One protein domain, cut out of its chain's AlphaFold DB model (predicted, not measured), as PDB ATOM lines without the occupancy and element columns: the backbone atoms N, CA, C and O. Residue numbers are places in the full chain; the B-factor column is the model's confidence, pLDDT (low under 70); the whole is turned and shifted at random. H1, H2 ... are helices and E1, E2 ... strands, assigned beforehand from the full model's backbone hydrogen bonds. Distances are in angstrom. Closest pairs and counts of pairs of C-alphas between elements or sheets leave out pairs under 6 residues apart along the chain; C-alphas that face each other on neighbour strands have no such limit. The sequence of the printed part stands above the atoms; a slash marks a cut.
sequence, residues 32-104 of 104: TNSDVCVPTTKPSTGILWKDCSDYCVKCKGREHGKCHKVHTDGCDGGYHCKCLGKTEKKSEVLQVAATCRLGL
ATOM      1  N   THR A  32     206.831 159.223 278.609       65.06
ATOM      2  CA  THR A  32     206.619 157.865 278.079       65.06
ATOM      3  C   THR A  32     206.021 157.856 276.671       65.06
ATOM      4  O   THR A  32     206.154 156.860 275.968       65.06
ATOM      5  N   ASN A  33     205.418 158.965 276.228       65.00
ATOM      6  CA  ASN A  33     204.769 159.090 274.921       65.00
ATOM      7  C   ASN A  33     205.528 160.033 273.978       65.00
ATOM      8  O   ASN A  33     205.950 161.120 274.378       65.00
ATOM      9  N   SER A  34     205.635 159.640 272.703       61.53
ATOM     10  CA  SER A  34     206.207 160.463 271.625       61.53
ATOM     11  C   SER A  34     205.393 161.711 271.335       61.53
ATOM     12  O   SER A  34     205.963 162.735 270.968       61.53
ATOM     13  N   ASP A  35     204.075 161.608 271.480       60.47
ATOM     14  CA  ASP A  35     203.125 162.654 271.105       60.47
ATOM     15  C   ASP A  35     203.037 163.762 272.163       60.47
ATOM     16  O   ASP A  35     202.657 164.889 271.859       60.47
ATOM     17  N   VAL A  36     203.447 163.469 273.403       63.69
ATOM     18  CA  VAL A  36     203.399 164.402 274.536       63.69
ATOM     19  C   VAL A  36     204.739 164.372 275.269       63.69
ATOM     20  O   VAL A  36     204.897 163.683 276.271       63.69
ATOM     21  N   CYS A  37     205.722 165.124 274.764       73.19
ATOM     22  CA  CYS A  37     207.039 165.265 275.402       73.19
ATOM     23  C   CYS A  37     207.249 166.605 276.133       73.19
ATOM     24  O   CYS A  37     208.371 167.098 276.258       73.19
ATOM     25  N   VAL A  38     206.164 167.213 276.602       68.12
ATOM     26  CA  VAL A  38     206.152 168.431 277.424       68.12
ATOM     27  C   VAL A  38     205.292 168.187 278.657       68.12
ATOM     28  O   VAL A  38     204.398 167.336 278.605       68.12
ATOM     29  N   PRO A  39     205.544 168.894 279.773       59.50
ATOM     30  CA  PRO A  39     204.697 168.743 280.940       59.50
ATOM     31  C   PRO A  39     203.291 169.212 280.560       59.50
ATOM     32  O   PRO A  39     203.105 170.321 280.066       59.50
ATOM     33  N   THR A  40     202.314 168.326 280.725       54.09
ATOM     34  CA  THR A  40     200.895 168.657 280.643       54.09
ATOM     35  C   THR A  40     200.434 168.961 282.058       54.09
ATOM     36  O   THR A  40     200.278 168.055 282.876       54.09
ATOM     37  N   THR A  41     200.236 170.232 282.401       50.44
ATOM     38  CA  THR A  41     199.416 170.542 283.572       50.44
ATOM     39  C   THR A  41     197.935 170.378 283.299       50.44
ATOM     40  O   THR A  41     197.467 170.304 282.162       50.44
ATOM     41  N   LYS A  42     197.201 170.216 284.400       47.59
ATOM     42  CA  LYS A  42     195.763 169.974 284.430       47.59
ATOM     43  C   LYS A  42     195.027 170.949 283.491       47.59
ATOM     44  O   LYS A  42     195.435 172.102 283.381       47.59
ATOM     45  N   PRO A  43     193.888 170.547 282.898       48.34
ATOM     46  CA  PRO A  43     193.127 171.349 281.925       48.34
ATOM     47  C   PRO A  43     192.647 172.725 282.434       48.34
ATOM     48  O   PRO A  43     192.064 173.495 281.681       48.34
ATOM     49  N   SER A  44     192.891 173.054 283.703       46.94
ATOM     50  CA  SER A  44     192.438 174.265 284.384       46.94
ATOM     51  C   SER A  44     193.527 175.335 284.568       46.94
ATOM     52  O   SER A  44     193.201 176.423 285.029       46.94
ATOM     53  N   THR A  45     194.804 175.065 284.251       54.81
ATOM     54  CA  THR A  45     195.931 175.982 284.556       54.81
ATOM     55  C   THR A  45     196.404 176.869 283.400       54.81
ATOM     56  O   THR A  45     197.338 177.643 283.587       54.81
ATOM     57  N   GLY A  46     195.743 176.847 282.237       55.34
ATOM     58  CA  GLY A  46     195.986 177.850 281.189       55.34
ATOM     59  C   GLY A  46     197.392 177.801 280.577       55.34
ATOM     60  O   GLY A  46     198.002 178.845 280.353       55.34
ATOM     61  N   ILE A  47     197.915 176.599 280.316       62.38
ATOM     62  CA  ILE A  47     199.168 176.423 279.568       62.38
ATOM     63  C   ILE A  47     199.004 177.050 278.187       62.38
ATOM     64  O   ILE A  47     198.081 176.710 277.445       62.38
ATOM     65  N   LEU A  48     199.915 177.954 277.828       66.06
ATOM     66  CA  LEU A  48     199.864 178.646 276.541       66.06
ATOM     67  C   LEU A  48     200.720 177.996 275.442       66.06
ATOM     68  O   LEU A  48     200.801 178.559 274.348       66.06
ATOM     69  N   TRP A  49     201.347 176.844 275.697       71.94
ATOM     70  CA  TRP A  49     202.022 176.028 274.683       71.94
ATOM     71  C   TRP A  49     201.411 174.632 274.553       71.94
ATOM     72  O   TRP A  49     201.104 173.974 275.542       71.94
ATOM     73  N   LYS A  50     201.234 174.182 273.311       70.56
ATOM     74  CA  LYS A  50     200.517 172.933 272.995       70.56
ATOM     75  C   LYS A  50     201.431 171.713 272.876       70.56
ATOM     76  O   LYS A  50     200.986 170.590 273.080       70.56
ATOM     77  N   ASP A  51     202.702 171.935 272.558       76.62
ATOM     78  CA  ASP A  51     203.659 170.893 272.201       76.62
ATOM     79  C   ASP A  51     205.109 171.359 272.430       76.62
ATOM     80  O   ASP A  51     205.376 172.508 272.794       76.62
ATOM     81  N   CYS A  52     206.069 170.448 272.240       80.06
ATOM     82  CA  CYS A  52     207.498 170.728 272.416       80.06
ATOM     83  C   CYS A  52     208.010 171.845 271.510       80.06
ATOM     84  O   CYS A  52     208.876 172.611 271.935       80.06
ATOM     85  N   SER A  53     207.477 171.968 270.294       83.94
ATOM     86  CA  SER A  53     207.898 173.039 269.401       83.94
ATOM     87  C   SER A  53     207.457 174.387 269.952       83.94
ATOM     88  O   SER A  53     208.285 175.279 270.139       83.94
ATOM     89  N   ASP A  54     206.187 174.491 270.335       81.12
ATOM     90  CA  ASP A  54     205.619 175.718 270.888       81.12
ATOM     91  C   ASP A  54     206.285 176.118 272.221       81.12
ATOM     92  O   ASP A  54     206.627 177.283 272.430       81.12
ATOM     93  N   TYR A  55     206.597 175.146 273.088       80.75
ATOM     94  CA  TYR A  55     207.404 175.370 274.295       80.75
ATOM     95  C   TYR A  55     208.803 175.910 273.958       80.75
ATOM     96  O   TYR A  55     209.287 176.864 274.573       80.75
ATOM     97  N   CYS A  56     209.480 175.323 272.972       84.25
ATOM     98  CA  CYS A  56     210.820 175.741 272.581       84.25
ATOM     99  C   CYS A  56     210.843 177.155 271.987       84.25
ATOM    100  O   CYS A  56     211.719 177.944 272.352       84.25
ATOM    101  N   VAL A  57     209.854 177.505 271.168       85.81
ATOM    102  CA  VAL A  57     209.687 178.858 270.621       85.81
ATOM    103  C   VAL A  57     209.396 179.850 271.740       85.81
ATOM    104  O   VAL A  57     210.169 180.781 271.979       85.81
ATOM    105  N   LYS A  58     208.328 179.615 272.504       81.88
ATOM    106  CA  LYS A  58     207.824 180.577 273.488       81.88
ATOM    107  C   LYS A  58     208.720 180.718 274.716       81.88
ATOM    108  O   LYS A  58     208.983 181.839 275.150       81.88
ATOM    109  N   CYS A  59     209.213 179.605 275.258       79.38
ATOM    110  CA  CYS A  59     209.936 179.569 276.533       79.38
ATOM    111  C   CYS A  59     211.456 179.607 276.373       79.38
ATOM    112  O   CYS A  59     212.175 180.253 277.154       79.38
ATOM    113  N   LYS A  60     211.976 178.870 275.388       82.19
ATOM    114  CA  LYS A  60     213.423 178.743 275.171       82.19
ATOM    115  C   LYS A  60     213.951 179.717 274.125       82.19
ATOM    116  O   LYS A  60     215.141 180.012 274.200       82.19
ATOM    117  N   GLY A  61     213.096 180.303 273.283       85.94
ATOM    118  CA  GLY A  61     213.517 181.235 272.235       85.94
ATOM    119  C   GLY A  61     214.325 180.490 271.188       85.94
ATOM    120  O   GLY A  61     215.491 180.792 270.947       85.94
ATOM    121  N   ARG A  62     213.756 179.406 270.673       88.06
ATOM    122  CA  ARG A  62     214.367 178.551 269.660       88.06
ATOM    123  C   ARG A  62     213.414 178.431 268.491       88.06
ATOM    124  O   ARG A  62     212.213 178.466 268.693       88.06
ATOM    125  N   GLU A  63     213.957 178.262 267.300       85.56
ATOM    126  CA  GLU A  63     213.175 178.170 266.067       85.56
ATOM    127  C   GLU A  63     212.099 177.073 266.115       85.56
ATOM    128  O   GLU A  63     210.982 177.281 265.651       85.56
ATOM    129  N   HIS A  64     212.416 175.916 266.702       85.62
ATOM    130  CA  HIS A  64     211.463 174.825 266.905       85.62
ATOM    131  C   HIS A  64     211.961 173.836 267.970       85.62
ATOM    132  O   HIS A  64     213.047 173.969 268.547       85.62
ATOM    133  N   GLY A  65     211.163 172.807 268.245       85.12
ATOM    134  CA  GLY A  65     211.494 171.731 269.172       85.12
ATOM    135  C   GLY A  65     210.876 170.410 268.745       85.12
ATOM    136  O   GLY A  65     209.828 170.386 268.104       85.12
ATOM    137  N   LYS A  66     211.533 169.301 269.087       85.06
ATOM    138  CA  LYS A  66     211.029 167.960 268.782       85.06
ATOM    139  C   LYS A  66     211.228 167.002 269.946       85.06
ATOM    140  O   LYS A  66     212.185 167.114 270.712       85.06
ATOM    141  N   CYS A  67     210.323 166.037 270.048       83.62
ATOM    142  CA  CYS A  67     210.456 164.894 270.935       83.62
ATOM    143  C   CYS A  67     211.499 163.921 270.378       83.62
ATOM    144  O   CYS A  67     211.373 163.436 269.253       83.62
ATOM    145  N   HIS A  68     212.529 163.629 271.163       81.88
ATOM    146  CA  HIS A  68     213.555 162.647 270.829       81.88
ATOM    147  C   HIS A  68     213.520 161.504 271.827       81.88
ATOM    148  O   HIS A  68     213.509 161.743 273.030       81.88
ATOM    149  N   LYS A  69     213.536 160.269 271.324       80.19
ATOM    150  CA  LYS A  69     213.622 159.077 272.164       80.19
ATOM    151  C   LYS A  69     215.018 158.977 272.783       80.19
ATOM    152  O   LYS A  69     216.017 159.092 272.072       80.19
ATOM    153  N   VAL A  70     215.086 158.767 274.091       79.25
ATOM    154  CA  VAL A  70     216.323 158.690 274.870       79.25
ATOM    155  C   VAL A  70     216.397 157.320 275.534       79.25
ATOM    156  O   VAL A  70     215.479 156.912 276.233       79.25
ATOM    157  N   HIS A  71     217.509 156.619 275.324       71.38
ATOM    158  CA  HIS A  71     217.755 155.273 275.860       71.38
ATOM    159  C   HIS A  71     218.768 155.297 277.017       71.38
ATOM    160  O   HIS A  71     219.572 154.387 277.161       71.38
ATOM    161  N   THR A  72     218.798 156.375 277.800       68.50
ATOM    162  CA  THR A  72     219.659 156.474 278.990       68.50
ATOM    163  C   THR A  72     218.967 155.850 280.196       68.50
ATOM    164  O   THR A  72     217.759 156.044 280.339       68.50
ATOM    165  N   ASP A  73     219.730 155.231 281.103       59.75
ATOM    166  CA  ASP A  73     219.236 154.529 282.306       59.75
ATOM    167  C   ASP A  73     218.303 155.361 283.208       59.75
ATOM    168  O   ASP A  73     217.532 154.820 283.985       59.75
ATOM    169  N   GLY A  74     218.328 156.695 283.106       63.16
ATOM    170  CA  GLY A  74     217.420 157.578 283.850       63.16
ATOM    171  C   GLY A  74     216.039 157.795 283.217       63.16
ATOM    172  O   GLY A  74     215.261 158.583 283.751       63.16
ATOM    173  N   CYS A  75     215.764 157.186 282.061       66.12
ATOM    174  CA  CYS A  75     214.634 157.525 281.193       66.12
ATOM    175  C   CYS A  75     213.878 156.309 280.638       66.12
ATOM    176  O   CYS A  75     212.885 156.523 279.950       66.12
ATOM    177  N   ASP A  76     214.358 155.081 280.882       66.75
ATOM    178  CA  ASP A  76     213.766 153.795 280.456       66.75
ATOM    179  C   ASP A  76     213.192 153.783 279.023       66.75
ATOM    180  O   ASP A  76     212.122 153.241 278.749       66.75
ATOM    181  N   GLY A  77     213.889 154.412 278.068       66.25
ATOM    182  CA  GLY A  77     213.434 154.471 276.673       66.25
ATOM    183  C   GLY A  77     212.339 155.507 276.385       66.25
ATOM    184  O   GLY A  77     211.684 155.417 275.344       66.25
ATOM    185  N   GLY A  78     212.144 156.483 277.273       75.44
ATOM    186  CA  GLY A  78     211.222 157.604 277.116       75.44
ATOM    187  C   GLY A  78     211.678 158.661 276.104       75.44
ATOM    188  O   GLY A  78     212.622 158.491 275.335       75.44
ATOM    189  N   TYR A  79     210.990 159.793 276.098       77.75
ATOM    190  CA  TYR A  79     211.136 160.900 275.169       77.75
ATOM    191  C   TYR A  79     211.551 162.159 275.915       77.75
ATOM    192  O   TYR A  79     211.055 162.426 277.000       77.75
ATOM    193  N   HIS A  80     212.417 162.963 275.309       79.44
ATOM    194  CA  HIS A  80     212.801 164.293 275.773       79.44
ATOM    195  C   HIS A  80     212.427 165.339 274.728       79.44
ATOM    196  O   HIS A  80     212.686 165.153 273.538       79.44
ATOM    197  N   CYS A  81     211.912 166.486 275.170       79.75
ATOM    198  CA  CYS A  81     211.817 167.659 274.311       79.75
ATOM    199  C   CYS A  81     213.204 168.283 274.105       79.75
ATOM    200  O   CYS A  81     213.845 168.740 275.055       79.75
ATOM    201  N   LYS A  82     213.667 168.312 272.852       84.56
ATOM    202  CA  LYS A  82     214.904 168.981 272.444       84.56
ATOM    203  C   LYS A  82     214.560 170.196 271.595       84.56
ATOM    204  O   LYS A  82     213.960 170.061 270.532       84.56
ATOM    205  N   CYS A  83     214.982 171.372 272.045       85.31
ATOM    206  CA  CYS A  83     214.863 172.592 271.257       85.31
ATOM    207  C   CYS A  83     216.011 172.693 270.251       85.31
ATOM    208  O   CYS A  83     217.180 172.541 270.623       85.31
ATOM    209  N   LEU A  84     215.669 172.954 268.996       85.69
ATOM    210  CA  LEU A  84     216.558 172.922 267.838       85.69
ATOM    211  C   LEU A  84     216.484 174.245 267.061       85.69
ATOM    212  O   LEU A  84     215.647 175.104 267.335       85.69
ATOM    213  N   GLY A  85     217.389 174.395 266.095       88.50
ATOM    214  CA  GLY A  85     217.465 175.572 265.235       88.50
ATOM    215  C   GLY A  85     218.131 176.779 265.893       88.50
ATOM    216  O   GLY A  85     218.846 176.663 266.901       88.50
ATOM    217  N   LYS A  86     217.938 177.943 265.270       87.25
ATOM    218  CA  LYS A  86     218.553 179.200 265.709       87.25
ATOM    219  C   LYS A  86     217.884 179.735 266.974       87.25
ATOM    220  O   LYS A  86     216.811 179.294 267.388       87.25
ATOM    221  N   THR A  87     218.577 180.657 267.639       87.56
ATOM    222  CA  THR A  87     218.002 181.395 268.763       87.56
ATOM    223  C   THR A  87     217.051 182.450 268.218       87.56
ATOM    224  O   THR A  87     217.472 183.326 267.471       87.56
ATOM    225  N   GLU A  88     215.797 182.363 268.637       83.50
ATOM    226  CA  GLU A  88     214.712 183.270 268.283       83.50
ATOM    227  C   GLU A  88     214.301 184.120 269.486       83.50
ATOM    228  O   GLU A  88     214.605 183.805 270.646       83.50
ATOM    229  N   LYS A  89     213.576 185.210 269.222       80.06
ATOM    230  CA  LYS A  89     212.982 186.004 270.300       80.06
ATOM    231  C   LYS A  89     211.923 185.177 271.028       80.06
ATOM    232  O   LYS A  89     211.041 184.580 270.417       80.06
ATOM    233  N   LYS A  90     212.020 185.157 272.357       79.38
ATOM    234  CA  LYS A  90     211.015 184.541 273.230       79.38
ATOM    235  C   LYS A  90     209.718 185.335 273.188       79.38
ATOM    236  O   LYS A  90     209.717 186.512 272.839       79.38
ATOM    237  N   SER A  91     208.633 184.703 273.626       76.06
ATOM    238  CA  SER A  91     207.375 185.421 273.807       76.06
ATOM    239  C   SER A  91     207.518 186.489 274.895       76.06
ATOM    240  O   SER A  91     207.968 186.199 276.003       76.06
ATOM    241  N   GLU A  92     207.112 187.717 274.578       75.25
ATOM    242  CA  GLU A  92     207.073 188.851 275.516       75.25
ATOM    243  C   GLU A  92     205.793 188.858 276.367       75.25
ATOM    244  O   GLU A  92     205.633 189.669 277.279       75.25
ATOM    245  N   VAL A  93     204.872 187.924 276.103       80.38
ATOM    246  CA  VAL A  93     203.636 187.785 276.867       80.38
ATOM    247  C   VAL A  93     203.972 187.270 278.265       80.38
ATOM    248  O   VAL A  93     204.405 186.129 278.441       80.38
ATOM    249  N   LEU A  94     203.732 188.101 279.282       74.00
ATOM    250  CA  LEU A  94     204.064 187.802 280.681       74.00
ATOM    251  C   LEU A  94     203.467 186.479 281.175       74.00
ATOM    252  O   LEU A  94     204.138 185.739 281.888       74.00
ATOM    253  N   GLN A  95     202.239 186.151 280.766       75.25
ATOM    254  CA  GLN A  95     201.584 184.890 281.129       75.25
ATOM    255  C   GLN A  95     202.329 183.676 280.567       75.25
ATOM    256  O   GLN A  95     202.527 182.692 281.279       75.25
ATOM    257  N   VAL A  96     202.803 183.770 279.322       72.31
ATOM    258  CA  VAL A  96     203.617 182.733 278.679       72.31
ATOM    259  C   VAL A  96     204.947 182.605 279.410       72.31
ATOM    260  O   VAL A  96     205.324 181.517 279.821       72.31
ATOM    261  N   ALA A  97     205.638 183.712 279.675       71.75
ATOM    262  CA  ALA A  97     206.913 183.683 280.390       71.75
ATOM    263  C   ALA A  97     206.787 183.126 281.823       71.75
ATOM    264  O   ALA A  97     207.675 182.401 282.285       71.75
ATOM    265  N   ALA A  98     205.695 183.445 282.523       73.38
ATOM    266  CA  ALA A  98     205.409 182.951 283.866       73.38
ATOM    267  C   ALA A  98     205.154 181.445 283.857       73.38
ATOM    268  O   ALA A  98     205.813 180.709 284.588       73.38
ATOM    269  N   THR A  99     204.274 180.975 282.975       74.00
ATOM    270  CA  THR A  99     204.026 179.543 282.809       74.00
ATOM    271  C   THR A  99     205.344 178.842 282.435       74.00
ATOM    272  O   THR A  99     205.702 177.841 283.060       74.00
ATOM    273  N   CYS A 100     206.129 179.378 281.491       74.31
ATOM    274  CA  CYS A 100     207.405 178.797 281.048       74.31
ATOM    275  C   CYS A 100     208.407 178.603 282.195       74.31
ATOM    276  O   CYS A 100     209.203 177.661 282.185       74.31
ATOM    277  N   ARG A 101     208.398 179.524 283.167       68.75
ATOM    278  CA  ARG A 101     209.220 179.452 284.380       68.75
ATOM    279  C   ARG A 101     208.676 178.470 285.401       68.75
ATOM    280  O   ARG A 101     209.466 177.958 286.175       68.75
ATOM    281  N   LEU A 102     207.373 178.229 285.425       65.56
ATOM    282  CA  LEU A 102     206.740 177.324 286.381       65.56
ATOM    283  C   LEU A 102     206.724 175.867 285.891       65.56
ATOM    284  O   LEU A 102     206.474 174.973 286.693       65.56
ATOM    285  N   GLY A 103     207.035 175.620 284.611       59.22
ATOM    286  CA  GLY A 103     207.003 174.276 284.027       59.22
ATOM    287  C   GLY A 103     205.598 173.675 284.035       59.22
ATOM    288  O   GLY A 103     205.469 172.455 284.139       59.22
ATOM    289  N   LEU A 104     204.582 174.548 283.993       49.72
ATOM    290  CA  LEU A 104     203.169 174.195 284.013       49.72
ATOM    291  C   LEU A 104     202.669 173.898 282.607       49.72
ATOM    292  O   LEU A 104     202.794 174.808 281.771       49.72
TER     293      LEU A 104
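This is residues 32 to 104 of the 104 residues of an uncharacterized protein of Nippostrongylus brasiliensis (UniProt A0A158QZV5). A long hairpin of two strands, E1 and E2, has the short helix H1 packed on it, and a second short helix, H2, packs on H1, which lies between the hairpin and H2. Before H1, residues 32 to 51 make a long, wide loop with no named element. The printed part has 73 residues with two named helices and two named strands, in the order H1, E1, E2, H2; the sheet's order is E1 - E2, antiparallel. The class is mixed, helices and strands, with under half of the residues in named elements. The whole is compact, with a radius of gyration of the C-alphas of 12.6 A, and its outline is only just flat, spanning 36 by 32 by 18 A.

Start at C-alpha 32, at (206.619, 157.865, 278.079), and go through the unnamed stretch to residue 51. Find C-alpha 52 at (207.498, 170.728, 272.416); from there helix H1, residues 52 to 60, runs 10.3 A. Strand E1, residues 62 to 69, runs 19.6 A, and strand E2, residues 79 to 87, runs 22.5 A. Helix H2, residues 94 to 102, runs 12.2 A and ends at C-alpha 102, at (206.740, 177.324, 286.381).

Look first at E1 and E2, a hairpin of antiparallel neighbour strands whose directions stand at 156 degrees. C-alphas 65 and 83 face each other at 4.1 A. N 68 and O 80 are within hydrogen-bond range at 2.8 A, and so are N 84 and O 64 at 2.8 A. Next look at H1: its closest C-alpha pair with E1 is that of Ser 53 and Gly 65, 3.8 A, and with E2 that of Cys 56 and Cys 83, 5.3 A. H1 and H2 touch, with the C-alphas of Cys 59 and Cys 100 closest at 5.2 A. Their lines are about perpendicular, at 75 degrees. E1 and H2 are apart. In H1 and H2 every O i to N i+4 pair is within hydrogen-bond range.

The two C-alphas farthest apart are those of Asp 73 and Val 93, 37.1 A. The printed part has no cut and ends at residue 104, the chain's last residue. The link from H1 to E1 is tight, with 1 residue; those from E1 to E2, with 9 residues, and from E2 to H2, with 6 residues, are short. In the B-factor column you will find a mean pLDDT of 73.0 for the printed part of this model; it is under 70 in residues 32 to 36, 38 to 48, 72 to 77 and 101 to 104.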